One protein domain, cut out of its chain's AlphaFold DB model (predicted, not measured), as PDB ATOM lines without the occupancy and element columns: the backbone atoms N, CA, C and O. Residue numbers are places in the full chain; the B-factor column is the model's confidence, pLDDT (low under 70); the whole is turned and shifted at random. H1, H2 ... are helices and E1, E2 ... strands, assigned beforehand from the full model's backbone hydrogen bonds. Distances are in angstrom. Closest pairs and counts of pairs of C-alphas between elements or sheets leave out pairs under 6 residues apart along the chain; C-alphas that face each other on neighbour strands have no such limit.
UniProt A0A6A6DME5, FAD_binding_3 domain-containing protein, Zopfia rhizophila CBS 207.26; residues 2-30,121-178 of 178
ATOM      1  N   VAL A   2     150.726 188.378 169.037       24.36
ATOM      2  CA  VAL A   2     149.420 188.075 168.421       24.36
ATOM      3  C   VAL A   2     149.540 186.705 167.760       24.36
ATOM      4  O   VAL A   2     150.367 186.527 166.872       24.36
ATOM      5  N   SER A   3     148.800 185.716 168.257       26.55
ATOM      6  CA  SER A   3     148.905 184.320 167.825       26.55
ATOM      7  C   SER A   3     148.271 184.094 166.446       26.55
ATOM      8  O   SER A   3     147.058 184.241 166.278       26.55
ATOM      9  N   GLU A   4     149.088 183.666 165.483       30.03
ATOM     10  CA  GLU A   4     148.731 183.229 164.126       30.03
ATOM     11  C   GLU A   4     147.974 181.884 164.112       30.03
ATOM     12  O   GLU A   4     148.486 180.853 163.677       30.03
ATOM     13  N   SER A   5     146.731 181.847 164.597       26.20
ATOM     14  CA  SER A   5     145.933 180.605 164.586       26.20
ATOM     15  C   SER A   5     144.545 180.738 163.963       26.20
ATOM     16  O   SER A   5     143.718 179.840 164.119       26.20
ATOM     17  N   TRP A   6     144.261 181.838 163.263       22.52
ATOM     18  CA  TRP A   6     142.879 182.210 162.949       22.52
ATOM     19  C   TRP A   6     142.303 181.646 161.648       22.52
ATOM     20  O   TRP A   6     141.096 181.725 161.453       22.52
ATOM     21  N   PHE A   7     143.105 181.039 160.768       26.83
ATOM     22  CA  PHE A   7     142.630 180.879 159.390       26.83
ATOM     23  C   PHE A   7     141.861 179.583 159.077       26.83
ATOM     24  O   PHE A   7     140.944 179.649 158.274       26.83
ATOM     25  N   TRP A   8     142.122 178.428 159.715       25.70
ATOM     26  CA  TRP A   8     141.430 177.168 159.334       25.70
ATOM     27  C   TRP A   8     141.297 176.101 160.441       25.70
ATOM     28  O   TRP A   8     141.101 174.923 160.150       25.70
ATOM     29  N   LYS A   9     141.411 176.457 161.732       26.45
ATOM     30  CA  LYS A   9     141.419 175.464 162.835       26.45
ATOM     31  C   LYS A   9     140.091 175.224 163.559       26.45
ATOM     32  O   LYS A   9     140.061 174.431 164.498       26.45
ATOM     33  N   LYS A  10     138.977 175.820 163.135       28.75
ATOM     34  CA  LYS A  10     137.658 175.464 163.675       28.75
ATOM     35  C   LYS A  10     136.719 175.057 162.552       28.75
ATOM     36  O   LYS A  10     136.571 175.772 161.570       28.75
ATOM     37  N   LYS A  11     136.117 173.880 162.733       33.97
ATOM     38  CA  LYS A  11     135.006 173.308 161.969       33.97
ATOM     39  C   LYS A  11     133.804 174.263 161.997       33.97
ATOM     40  O   LYS A  11     132.827 174.009 162.694       33.97
ATOM     41  N   THR A  12     133.874 175.379 161.282       30.92
ATOM     42  CA  THR A  12     132.701 176.205 161.013       30.92
ATOM     43  C   THR A  12     132.058 175.615 159.775       30.92
ATOM     44  O   THR A  12     132.501 175.823 158.649       30.92
ATOM     45  N   THR A  13     131.060 174.778 160.018       32.12
ATOM     46  CA  THR A  13     130.214 174.141 159.022       32.12
ATOM     47  C   THR A  13     129.595 175.216 158.122       32.12
ATOM     48  O   THR A  13     128.533 175.756 158.430       32.12
ATOM     49  N   LEU A  14     130.240 175.540 156.996       36.16
ATOM     50  CA  LEU A  14     129.541 176.088 155.837       36.16
ATOM     51  C   LEU A  14     128.601 174.973 155.377       36.16
ATOM     52  O   LEU A  14     128.982 174.085 154.620       36.16
ATOM     53  N   SER A  15     127.391 174.957 155.933       35.06
ATOM     54  CA  SER A  15     126.409 173.885 155.742       35.06
ATOM     55  C   SER A  15     126.039 173.676 154.275       35.06
ATOM     56  O   SER A  15     125.573 172.600 153.911       35.06
ATOM     57  N   ARG A  16     126.275 174.684 153.424       43.78
ATOM     58  CA  ARG A  16     126.151 174.606 151.972       43.78
ATOM     59  C   ARG A  16     126.985 175.704 151.316       43.78
ATOM     60  O   ARG A  16     126.798 176.876 151.635       43.78
ATOM     61  N   VAL A  17     127.883 175.339 150.406       54.34
ATOM     62  CA  VAL A  17     128.569 176.287 149.518       54.34
ATOM     63  C   VAL A  17     127.853 176.227 148.178       54.34
ATOM     64  O   VAL A  17     127.930 175.225 147.469       54.34
ATOM     65  N   LEU A  18     127.109 177.283 147.855       52.47
ATOM     66  CA  LEU A  18     126.500 177.445 146.542       52.47
ATOM     67  C   LEU A  18     127.390 178.369 145.711       52.47
ATOM     68  O   LEU A  18     127.441 179.570 145.962       52.47
ATOM     69  N   GLY A  19     128.093 177.802 144.733       55.34
ATOM     70  CA  GLY A  19     128.789 178.575 143.714       55.34
ATOM     71  C   GLY A  19     127.785 179.089 142.687       55.34
ATOM     72  O   GLY A  19     127.180 178.298 141.960       55.34
ATOM     73  N   LEU A  20     127.602 180.406 142.627       54.69
ATOM     74  CA  LEU A  20     126.910 181.068 141.523       54.69
ATOM     75  C   LEU A  20     127.970 181.580 140.552       54.69
ATOM     76  O   LEU A  20     128.883 182.301 140.956       54.69
ATOM     77  N   THR A  21     127.873 181.204 139.281       46.50
ATOM     78  CA  THR A  21     128.774 181.737 138.257       46.50
ATOM     79  C   THR A  21     128.148 182.973 137.637       46.50
ATOM     80  O   THR A  21     127.175 182.867 136.890       46.50
ATOM     81  N   CYS A  22     128.718 184.135 137.938       36.19
ATOM     82  CA  CYS A  22     128.340 185.400 137.333       36.19
ATOM     83  C   CYS A  22     129.403 185.795 136.300       36.19
ATOM     84  O   CYS A  22     130.447 186.325 136.663       36.19
ATOM     85  N   GLU A  23     129.141 185.546 135.017       40.06
ATOM     86  CA  GLU A  23     129.892 186.168 133.921       40.06
ATOM     87  C   GLU A  23     128.989 187.166 133.191       40.06
ATOM     88  O   GLU A  23     127.830 186.877 132.885       40.06
ATOM     89  N   ARG A  24     129.524 188.365 132.927       37.03
ATOM     90  CA  ARG A  24     128.784 189.507 132.366       37.03
ATOM     91  C   ARG A  24     128.462 189.345 130.875       37.03
ATOM     92  O   ARG A  24     127.649 190.106 130.365       37.03
ATOM     93  N   THR A  25     129.064 188.378 130.179       32.47
ATOM     94  CA  THR A  25     128.931 188.270 128.715       32.47
ATOM     95  C   THR A  25     128.782 186.872 128.138       32.47
ATOM     96  O   THR A  25     128.476 186.791 126.959       32.47
ATOM     97  N   ASN A  26     128.888 185.785 128.905       30.84
ATOM     98  CA  ASN A  26     128.375 184.485 128.473       30.84
ATOM     99  C   ASN A  26     128.158 183.588 129.687       30.84
ATOM    100  O   ASN A  26     129.090 183.075 130.293       30.84
ATOM    101  N   ALA A  27     126.894 183.372 130.020       41.41
ATOM    102  CA  ALA A  27     126.456 182.267 130.852       41.41
ATOM    103  C   ALA A  27     126.821 180.946 130.140       41.41
ATOM    104  O   ALA A  27     126.036 180.399 129.364       41.41
ATOM    105  N   SER A  28     128.062 180.486 130.312       43.84
ATOM    106  CA  SER A  28     128.531 179.242 129.712       43.84
ATOM    107  C   SER A  28     128.072 178.058 130.561       43.84
ATOM    108  O   SER A  28     128.270 178.018 131.775       43.84
ATOM    109  N   LYS A  29     127.500 177.044 129.901       50.53
ATOM    110  CA  LYS A  29     127.088 175.769 130.519       50.53
ATOM    111  C   LYS A  29     128.277 174.904 130.972       50.53
ATOM    112  O   LYS A  29     128.072 173.850 131.569       50.53
ATOM    113  N   THR A  30     129.504 175.306 130.646       49.62
ATOM    114  CA  THR A  30     130.749 174.572 130.903       49.62
ATOM    115  C   THR A  30     131.911 175.543 131.128       49.62
ATOM    116  O   THR A  30     131.878 176.687 130.672       49.62
ATOM    117  N   ASN A 121     124.700 179.684 134.527       87.25
ATOM    118  CA  ASN A 121     123.710 180.567 133.900       87.25
ATOM    119  C   ASN A 121     122.803 181.319 134.886       87.25
ATOM    120  O   ASN A 121     121.628 181.524 134.607       87.25
ATOM    121  N   HIS A 122     123.344 181.706 136.040       88.88
ATOM    122  CA  HIS A 122     122.648 182.536 137.023       88.88
ATOM    123  C   HIS A 122     123.392 183.867 137.134       88.88
ATOM    124  O   HIS A 122     124.415 183.965 137.813       88.88
ATOM    125  N   ARG A 123     122.905 184.878 136.415       89.56
ATOM    126  CA  ARG A 123     123.540 186.196 136.352       89.56
ATOM    127  C   ARG A 123     123.101 187.028 137.547       89.56
ATOM    128  O   ARG A 123     121.909 187.228 137.731       89.56
ATOM    129  N   PHE A 124     124.050 187.534 138.326       93.31
ATOM    130  CA  PHE A 124     123.766 188.456 139.424       93.31
ATOM    131  C   PHE A 124     123.027 189.709 138.935       93.31
ATOM    132  O   PHE A 124     123.420 190.299 137.925       93.31
ATOM    133  N   THR A 125     121.989 190.124 139.664       93.94
ATOM    134  CA  THR A 125     121.246 191.365 139.398       93.94
ATOM    135  C   THR A 125     121.329 192.334 140.571       93.94
ATOM    136  O   THR A 125     121.649 193.502 140.365       93.94
ATOM    137  N   SER A 126     121.084 191.869 141.797       94.56
ATOM    138  CA  SER A 126     121.155 192.705 142.996       94.56
ATOM    139  C   SER A 126     121.444 191.897 144.263       94.56
ATOM    140  O   SER A 126     121.338 190.667 144.299       94.56
ATOM    141  N   LEU A 127     121.839 192.607 145.318       94.06
ATOM    142  CA  LEU A 127     122.099 192.056 146.641       94.06
ATOM    143  C   LEU A 127     121.349 192.888 147.677       94.06
ATOM    144  O   LEU A 127     121.431 194.113 147.669       94.06
ATOM    145  N   GLN A 128     120.668 192.211 148.591       94.56
ATOM    146  CA  GLN A 128     120.093 192.812 149.792       94.56
ATOM    147  C   GLN A 128     120.627 192.066 151.011       94.56
ATOM    148  O   GLN A 128     120.898 190.869 150.929       94.56
ATOM    149  N   GLN A 129     120.785 192.739 152.144       94.06
ATOM    150  CA  GLN A 129     121.193 192.090 153.388       94.06
ATOM    151  C   GLN A 129     120.481 192.704 154.587       94.06
ATOM    152  O   GLN A 129     120.164 193.892 154.583       94.06
ATOM    153  N   ASP A 130     120.253 191.878 155.600       94.25
ATOM    154  CA  ASP A 130     119.800 192.277 156.929       94.25
ATOM    155  C   ASP A 130     120.827 191.855 157.991       94.25
ATOM    156  O   ASP A 130     121.948 191.464 157.660       94.25
ATOM    157  N   SER A 131     120.468 191.959 159.274       93.81
ATOM    158  CA  SER A 131     121.360 191.616 160.389       93.81
ATOM    159  C   SER A 131     121.835 190.162 160.376       93.81
ATOM    160  O   SER A 131     122.870 189.855 160.968       93.81
ATOM    161  N   ASP A 132     121.105 189.269 159.702       93.38
ATOM    162  CA  ASP A 132     121.277 187.828 159.852       93.38
ATOM    163  C   ASP A 132     121.779 187.165 158.568       93.38
ATOM    164  O   ASP A 132     122.473 186.138 158.621       93.38
ATOM    165  N   LYS A 133     121.349 187.672 157.405       94.50
ATOM    166  CA  LYS A 133     121.554 187.028 156.101       94.50
ATOM    167  C   LYS A 133     121.626 188.033 154.951       94.50
ATOM    168  O   LYS A 133     121.057 189.117 154.991       94.50
ATOM    169  N   ALA A 134     122.227 187.576 153.858       93.69
ATOM    170  CA  ALA A 134     122.186 188.218 152.554       93.69
ATOM    171  C   ALA A 134     121.295 187.431 151.580       93.69
ATOM    172  O   ALA A 134     121.290 186.195 151.571       93.69
ATOM    173  N   THR A 135     120.557 188.161 150.749       95.38
ATOM    174  CA  THR A 135     119.703 187.671 149.665       95.38
ATOM    175  C   THR A 135     120.279 188.143 148.335       95.38
ATOM    176  O   THR A 135     120.327 189.337 148.051       95.38
ATOM    177  N   VAL A 136     120.734 187.189 147.527       94.94
ATOM    178  CA  VAL A 136     121.258 187.402 146.177       94.94
ATOM    179  C   VAL A 136     120.122 187.219 145.183       94.94
ATOM    180  O   VAL A 136     119.544 186.132 145.119       94.94
ATOM    181  N   HIS A 137     119.845 188.241 144.385       94.88
ATOM    182  CA  HIS A 137     118.953 188.151 143.238       94.88
ATOM    183  C   HIS A 137     119.763 187.829 141.988       94.88
ATOM    184  O   HIS A 137     120.860 188.360 141.768       94.88
ATOM    185  N   VAL A 138     119.229 186.925 141.176       93.38
ATOM    186  CA  VAL A 138     119.817 186.544 139.900       93.38
ATOM    187  C   VAL A 138     118.746 186.397 138.834       93.38
ATOM    188  O   VAL A 138     117.595 186.095 139.134       93.38
ATOM    189  N   ASP A 139     119.161 186.520 137.584       93.00
ATOM    190  CA  ASP A 139     118.352 186.209 136.415       93.00
ATOM    191  C   ASP A 139     118.898 184.962 135.704       93.00
ATOM    192  O   ASP A 139     120.119 184.751 135.626       93.00
ATOM    193  N   ASN A 140     117.998 184.121 135.203       88.81
ATOM    194  CA  ASN A 140     118.322 182.935 134.419       88.81
ATOM    195  C   ASN A 140     117.278 182.713 133.306       88.81
ATOM    196  O   ASN A 140     116.373 183.513 133.105       88.81
ATOM    197  N   THR A 141     117.388 181.615 132.553       89.56
ATOM    198  CA  THR A 141     116.464 181.316 131.439       89.56
ATOM    199  C   THR A 141     115.007 181.093 131.862       89.56
ATOM    200  O   THR A 141     114.131 181.074 131.008       89.56
ATOM    201  N   GLU A 142     114.745 180.892 133.154       91.50
ATOM    202  CA  GLU A 142     113.410 180.739 133.745       91.50
ATOM    203  C   GLU A 142     112.917 182.031 134.427       91.50
ATOM    204  O   GLU A 142     111.849 182.022 135.041       91.50
ATOM    205  N   GLY A 143     113.693 183.117 134.360       93.56
ATOM    206  CA  GLY A 143     113.414 184.400 135.001       93.56
ATOM    207  C   GLY A 143     114.157 184.617 136.322       93.56
ATOM    208  O   GLY A 143     115.153 183.958 136.636       93.56
ATOM    209  N   GLU A 144     113.661 185.570 137.111       94.94
ATOM    210  CA  GLU A 144     114.311 185.991 138.350       94.94
ATOM    211  C   GLU A 144     114.226 184.912 139.441       94.94
ATOM    212  O   GLU A 144     113.179 184.306 139.688       94.94
ATOM    213  N   LYS A 145     115.345 184.680 140.130       92.31
ATOM    214  CA  LYS A 145     115.446 183.808 141.304       92.31
ATOM    215  C   LYS A 145     116.173 184.542 142.429       92.31
ATOM    216  O   LYS A 145     117.058 185.357 142.180       92.31
ATOM    217  N   ALA A 146     115.868 184.176 143.671       93.44
ATOM    218  CA  ALA A 146     116.551 184.693 144.852       93.44
ATOM    219  C   ALA A 146     117.162 183.561 145.691       93.44
ATOM    220  O   ALA A 146     116.538 182.519 145.911       93.44
ATOM    221  N   PHE A 147     118.380 183.775 146.188       92.56
ATOM    222  CA  PHE A 147     119.088 182.852 147.074       92.56
ATOM    223  C   PHE A 147     119.474 183.550 148.368       92.56
ATOM    224  O   PHE A 147     120.120 184.591 148.340       92.56
ATOM    225  N   ARG A 148     119.134 182.947 149.509       92.31
ATOM    226  CA  ARG A 148     119.421 183.518 150.827       92.31
ATOM    227  C   ARG A 148     120.451 182.689 151.588       92.31
ATOM    228  O   ARG A 148     120.296 181.475 151.726       92.31
ATOM    229  N   ALA A 149     121.482 183.345 152.111       91.50
ATOM    230  CA  ALA A 149     122.588 182.716 152.831       91.50
ATOM    231  C   ALA A 149     123.091 183.608 153.976       91.50
ATOM    232  O   ALA A 149     122.839 184.806 153.992       91.50
ATOM    233  N   LYS A 150     123.816 183.027 154.941       93.00
ATOM    234  CA  LYS A 150     124.456 183.804 156.022       93.00
ATOM    235  C   LYS A 150     125.580 184.702 155.506       93.00
ATOM    236  O   LYS A 150     125.782 185.789 156.017       93.00
ATOM    237  N   TYR A 151     126.297 184.227 154.491       90.94
ATOM    238  CA  TYR A 151     127.414 184.931 153.878       90.94
ATOM    239  C   TYR A 151     127.370 184.741 152.367       90.94
ATOM    240  O   TYR A 151     126.954 183.686 151.881       90.94
ATOM    241  N   VAL A 152     127.841 185.754 151.645       90.75
ATOM    242  CA  VAL A 152     128.030 185.735 150.193       90.75
ATOM    243  C   VAL A 152     129.488 186.077 149.923       90.75
ATOM    244  O   VAL A 152     129.999 187.069 150.434       90.75
ATOM    245  N   ILE A 153     130.160 185.239 149.137       93.12
ATOM    246  CA  ILE A 153     131.540 185.461 148.701       93.12
ATOM    247  C   ILE A 153     131.493 185.740 147.202       93.12
ATOM    248  O   ILE A 153     131.048 184.891 146.429       93.12
ATOM    249  N   ALA A 154     131.926 186.935 146.799       90.25
ATOM    250  CA  ALA A 154     131.957 187.345 145.401       90.25
ATOM    251  C   ALA A 154     133.286 186.933 144.751       90.25
ATOM    252  O   ALA A 154     134.347 187.443 145.106       90.25
ATOM    253  N   CYS A 155     133.213 186.012 143.788       91.44
ATOM    254  CA  CYS A 155     134.346 185.552 142.977       91.44
ATOM    255  C   CYS A 155     134.125 185.877 141.485       91.44
ATOM    256  O   CYS A 155     134.450 185.072 140.617       91.44
ATOM    257  N   ASP A 156     133.525 187.033 141.183       88.38
ATOM    258  CA  ASP A 156     133.038 187.452 139.857       88.38
ATOM    259  C   ASP A 156     134.025 188.344 139.068       88.38
ATOM    260  O   ASP A 156     133.660 188.996 138.091       88.38
ATOM    261  N   GLY A 157     135.303 188.342 139.457       87.62
ATOM    262  CA  GLY A 157     136.401 188.937 138.688       87.62
ATOM    263  C   GLY A 157     136.578 190.455 138.842       87.62
ATOM    264  O   GLY A 157     135.981 191.109 139.697       87.62
ATOM    265  N   ALA A 158     137.458 191.036 138.019       86.50
ATOM    266  CA  ALA A 158     137.896 192.432 138.155       86.50
ATOM    267  C   ALA A 158     136.748 193.453 138.022       86.50
ATOM    268  O   ALA A 158     136.702 194.453 138.746       86.50
ATOM    269  N   SER A 159     135.781 193.174 137.146       86.56
ATOM    270  CA  SER A 159     134.591 193.997 136.903       86.56
ATOM    271  C   SER A 159     133.395 193.612 137.784       86.56
ATOM    272  O   SER A 159     132.253 193.856 137.385       86.56
ATOM    273  N   SER A 160     133.667 193.044 138.970       90.94
ATOM    274  CA  SER A 160     132.691 192.536 139.942       90.94
ATOM    275  C   SER A 160     131.429 193.396 140.033       90.94
ATOM    276  O   SER A 160     131.484 194.573 140.415       90.94
ATOM    277  N   ALA A 161     130.295 192.796 139.675       91.69
ATOM    278  CA  ALA A 161     128.979 193.413 139.767       91.69
ATOM    279  C   ALA A 161     128.520 193.481 141.228       91.69
ATOM    280  O   ALA A 161     127.894 194.462 141.631       91.69
ATOM    281  N   VAL A 162     128.908 192.494 142.041       93.25
ATOM    282  CA  VAL A 162     128.602 192.490 143.478       93.25
ATOM    283  C   VAL A 162     129.288 193.666 144.172       93.25
ATOM    284  O   VAL A 162     128.625 194.425 144.880       93.25
ATOM    285  N   ARG A 163     130.585 193.889 143.912       93.94
ATOM    286  CA  ARG A 163     131.333 195.033 144.468       93.94
ATOM    287  C   ARG A 163     130.675 196.369 144.114       93.94
ATOM    288  O   ARG A 163     130.513 197.218 144.984       93.94
ATOM    289  N   GLN A 164     130.271 196.529 142.850       92.44
ATOM    290  CA  GLN A 164     129.576 197.727 142.365       92.44
ATOM    291  C   GLN A 164     128.220 197.924 143.058       92.44
ATOM    292  O   GLN A 164     127.918 199.041 143.467       92.44
ATOM    293  N   SER A 165     127.435 196.856 143.249       93.44
ATOM    294  CA  SER A 165     126.123 196.930 143.919       93.44
ATOM    295  C   SER A 165     126.203 197.370 145.383       93.44
ATOM    296  O   SER A 165     125.264 197.961 145.901       93.44
ATOM    297  N   LEU A 166     127.342 197.112 146.032       93.56
ATOM    298  CA  LEU A 166     127.636 197.540 147.398       93.56
ATOM    299  C   LEU A 166     128.317 198.915 147.463       93.56
ATOM    300  O   LEU A 166     128.714 199.342 148.544       93.56
ATOM    301  N   SER A 167     128.501 199.584 146.319       93.38
ATOM    302  CA  SER A 167     129.203 200.869 146.211       93.38
ATOM    303  C   SER A 167     130.597 200.861 146.852       93.38
ATOM    304  O   SER A 167     131.065 201.878 147.360       93.38
ATOM    305  N   ILE A 168     131.278 199.712 146.820       93.25
ATOM    306  CA  ILE A 168     132.638 199.586 147.347       93.25
ATOM    307  C   ILE A 168     133.604 200.191 146.314       93.25
ATOM    308  O   ILE A 168     133.632 199.710 145.171       93.25
ATOM    309  N   PRO A 169     134.397 201.215 146.682       90.19
ATOM    310  CA  PRO A 169     135.332 201.848 145.761       90.19
ATOM    311  C   PRO A 169     136.424 200.869 145.321       90.19
ATOM    312  O   PRO A 169     136.787 199.931 146.036       90.19
ATOM    313  N   PHE A 170     136.937 201.077 144.112       89.50
ATOM    314  CA  PHE A 170     138.046 200.309 143.560       89.50
ATOM    315  C   PHE A 170     139.065 201.277 142.977       89.50
ATOM    316  O   PHE A 170     139.012 201.618 141.796       89.50
ATOM    317  N   ASP A 171     139.942 201.757 143.852       87.94
ATOM    318  CA  ASP A 171     140.931 202.766 143.508       87.94
ATOM    319  C   ASP A 171     142.053 202.174 142.655       87.94
ATOM    320  O   ASP A 171     142.527 201.056 142.876       87.94
ATOM    321  N   GLY A 172     142.491 202.949 141.669       85.56
ATOM    322  CA  GLY A 172     143.554 202.575 140.752       85.56
ATOM    323  C   GLY A 172     143.409 203.280 139.412       85.56
ATOM    324  O   GLY A 172     142.478 204.050 139.181       85.56
ATOM    325  N   THR A 173     144.342 203.005 138.511       81.69
ATOM    326  CA  THR A 173     144.322 203.523 137.146       81.69
ATOM    327  C   THR A 173     144.081 202.377 136.173       81.69
ATOM    328  O   THR A 173     144.787 201.368 136.174       81.69
ATOM    329  N   THR A 174     143.059 202.516 135.332       77.12
ATOM    330  CA  THR A 174     142.874 201.643 134.170       77.12
ATOM    331  C   THR A 174     143.653 202.211 133.000       77.12
ATOM    332  O   THR A 174     143.607 203.416 132.753       77.12
ATOM    333  N   TRP A 175     144.343 201.352 132.257       80.94
ATOM    334  CA  TRP A 175     145.011 201.784 131.038       80.94
ATOM    335  C   TRP A 175     143.978 202.091 129.954       80.94
ATOM    336  O   TRP A 175     143.064 201.298 129.735       80.94
ATOM    337  N   THR A 176     144.071 203.266 129.334       77.62
ATOM    338  CA  THR A 176     143.029 203.780 128.429       77.62
ATOM    339  C   THR A 176     143.186 203.309 126.987       77.62
ATOM    340  O   THR A 176     142.232 203.431 126.225       77.62
ATOM    341  N   ASN A 177     144.340 202.738 126.619       61.41
ATOM    342  CA  ASN A 177     144.665 202.361 125.245       61.41
ATOM    343  C   ASN A 177     145.209 200.921 125.179       61.41
ATOM    344  O   ASN A 177     146.217 200.614 125.821       61.41
ATOM    345  N   PHE A 178     144.558 200.077 124.375       54.19
ATOM    346  CA  PHE A 178     145.057 198.793 123.871       54.19
ATOM    347  C   PHE A 178     145.161 198.863 122.350       54.19
ATOM    348  O   PHE A 178     144.287 199.528 121.749       54.19
TER     349      PHE A 178
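What this domain is: This is residues 2 to 30 and 121 to 178 of the 178 residues of the protein "FAD_binding_3 domain-containing protein" of Zopfia rhizophila CBS 207.26 (UniProt A0A6A6DME5). With little regular structure, this is a small, strongly twisted sheet, E2, E3, E4, with the short helix H1 over E2, while residues 2 to 13 and 171 to 178 stick out. The 87 printed residues, under half in named elements, run E1, E2, E3, E4, H1, mostly strand; the sheet is a meander, each strand the antiparallel neighbour of the one before. The whole is loose, radius of gyration of the C-alphas 16.3 A, spanning 46 by 38 by 30 A.

Where its parts are: E2, residues 123 to 129, spans 18.2 A from C-alpha 123 at (123.540, 186.196, 136.352). E3, residues 134 to 140, spans 19.3 A; E4, residues 143 to 149, 20.1 A; E1, residues 17 to 20, 9.5 A. H1, residues 161 to 165, spans 6.1 A, ending at (126.123, 196.930, 143.919).

How they stand to each other: Hairpin E2 and E3 has N 125 and O 137 within hydrogen-bond range, 3.0 A; hairpin E3 and E4, N 136 and O 147, 2.8 A. H1, its O i to N i+4 pair within range, is on the sheet at a height of 7.8 A; its closest C-alphas to E2 are Ser 165 and Ser 126, 6.6 A. E1 pairs with no named strand and is only just apart from E2, 8.0 A.

The domain as a whole: Residues 31 to 120 are not printed; C-alphas 30 and 121 are 9.7 A apart. The link E4 to H1 is long. Residues 2 to 30 and 177 to 178 have pLDDT under 70.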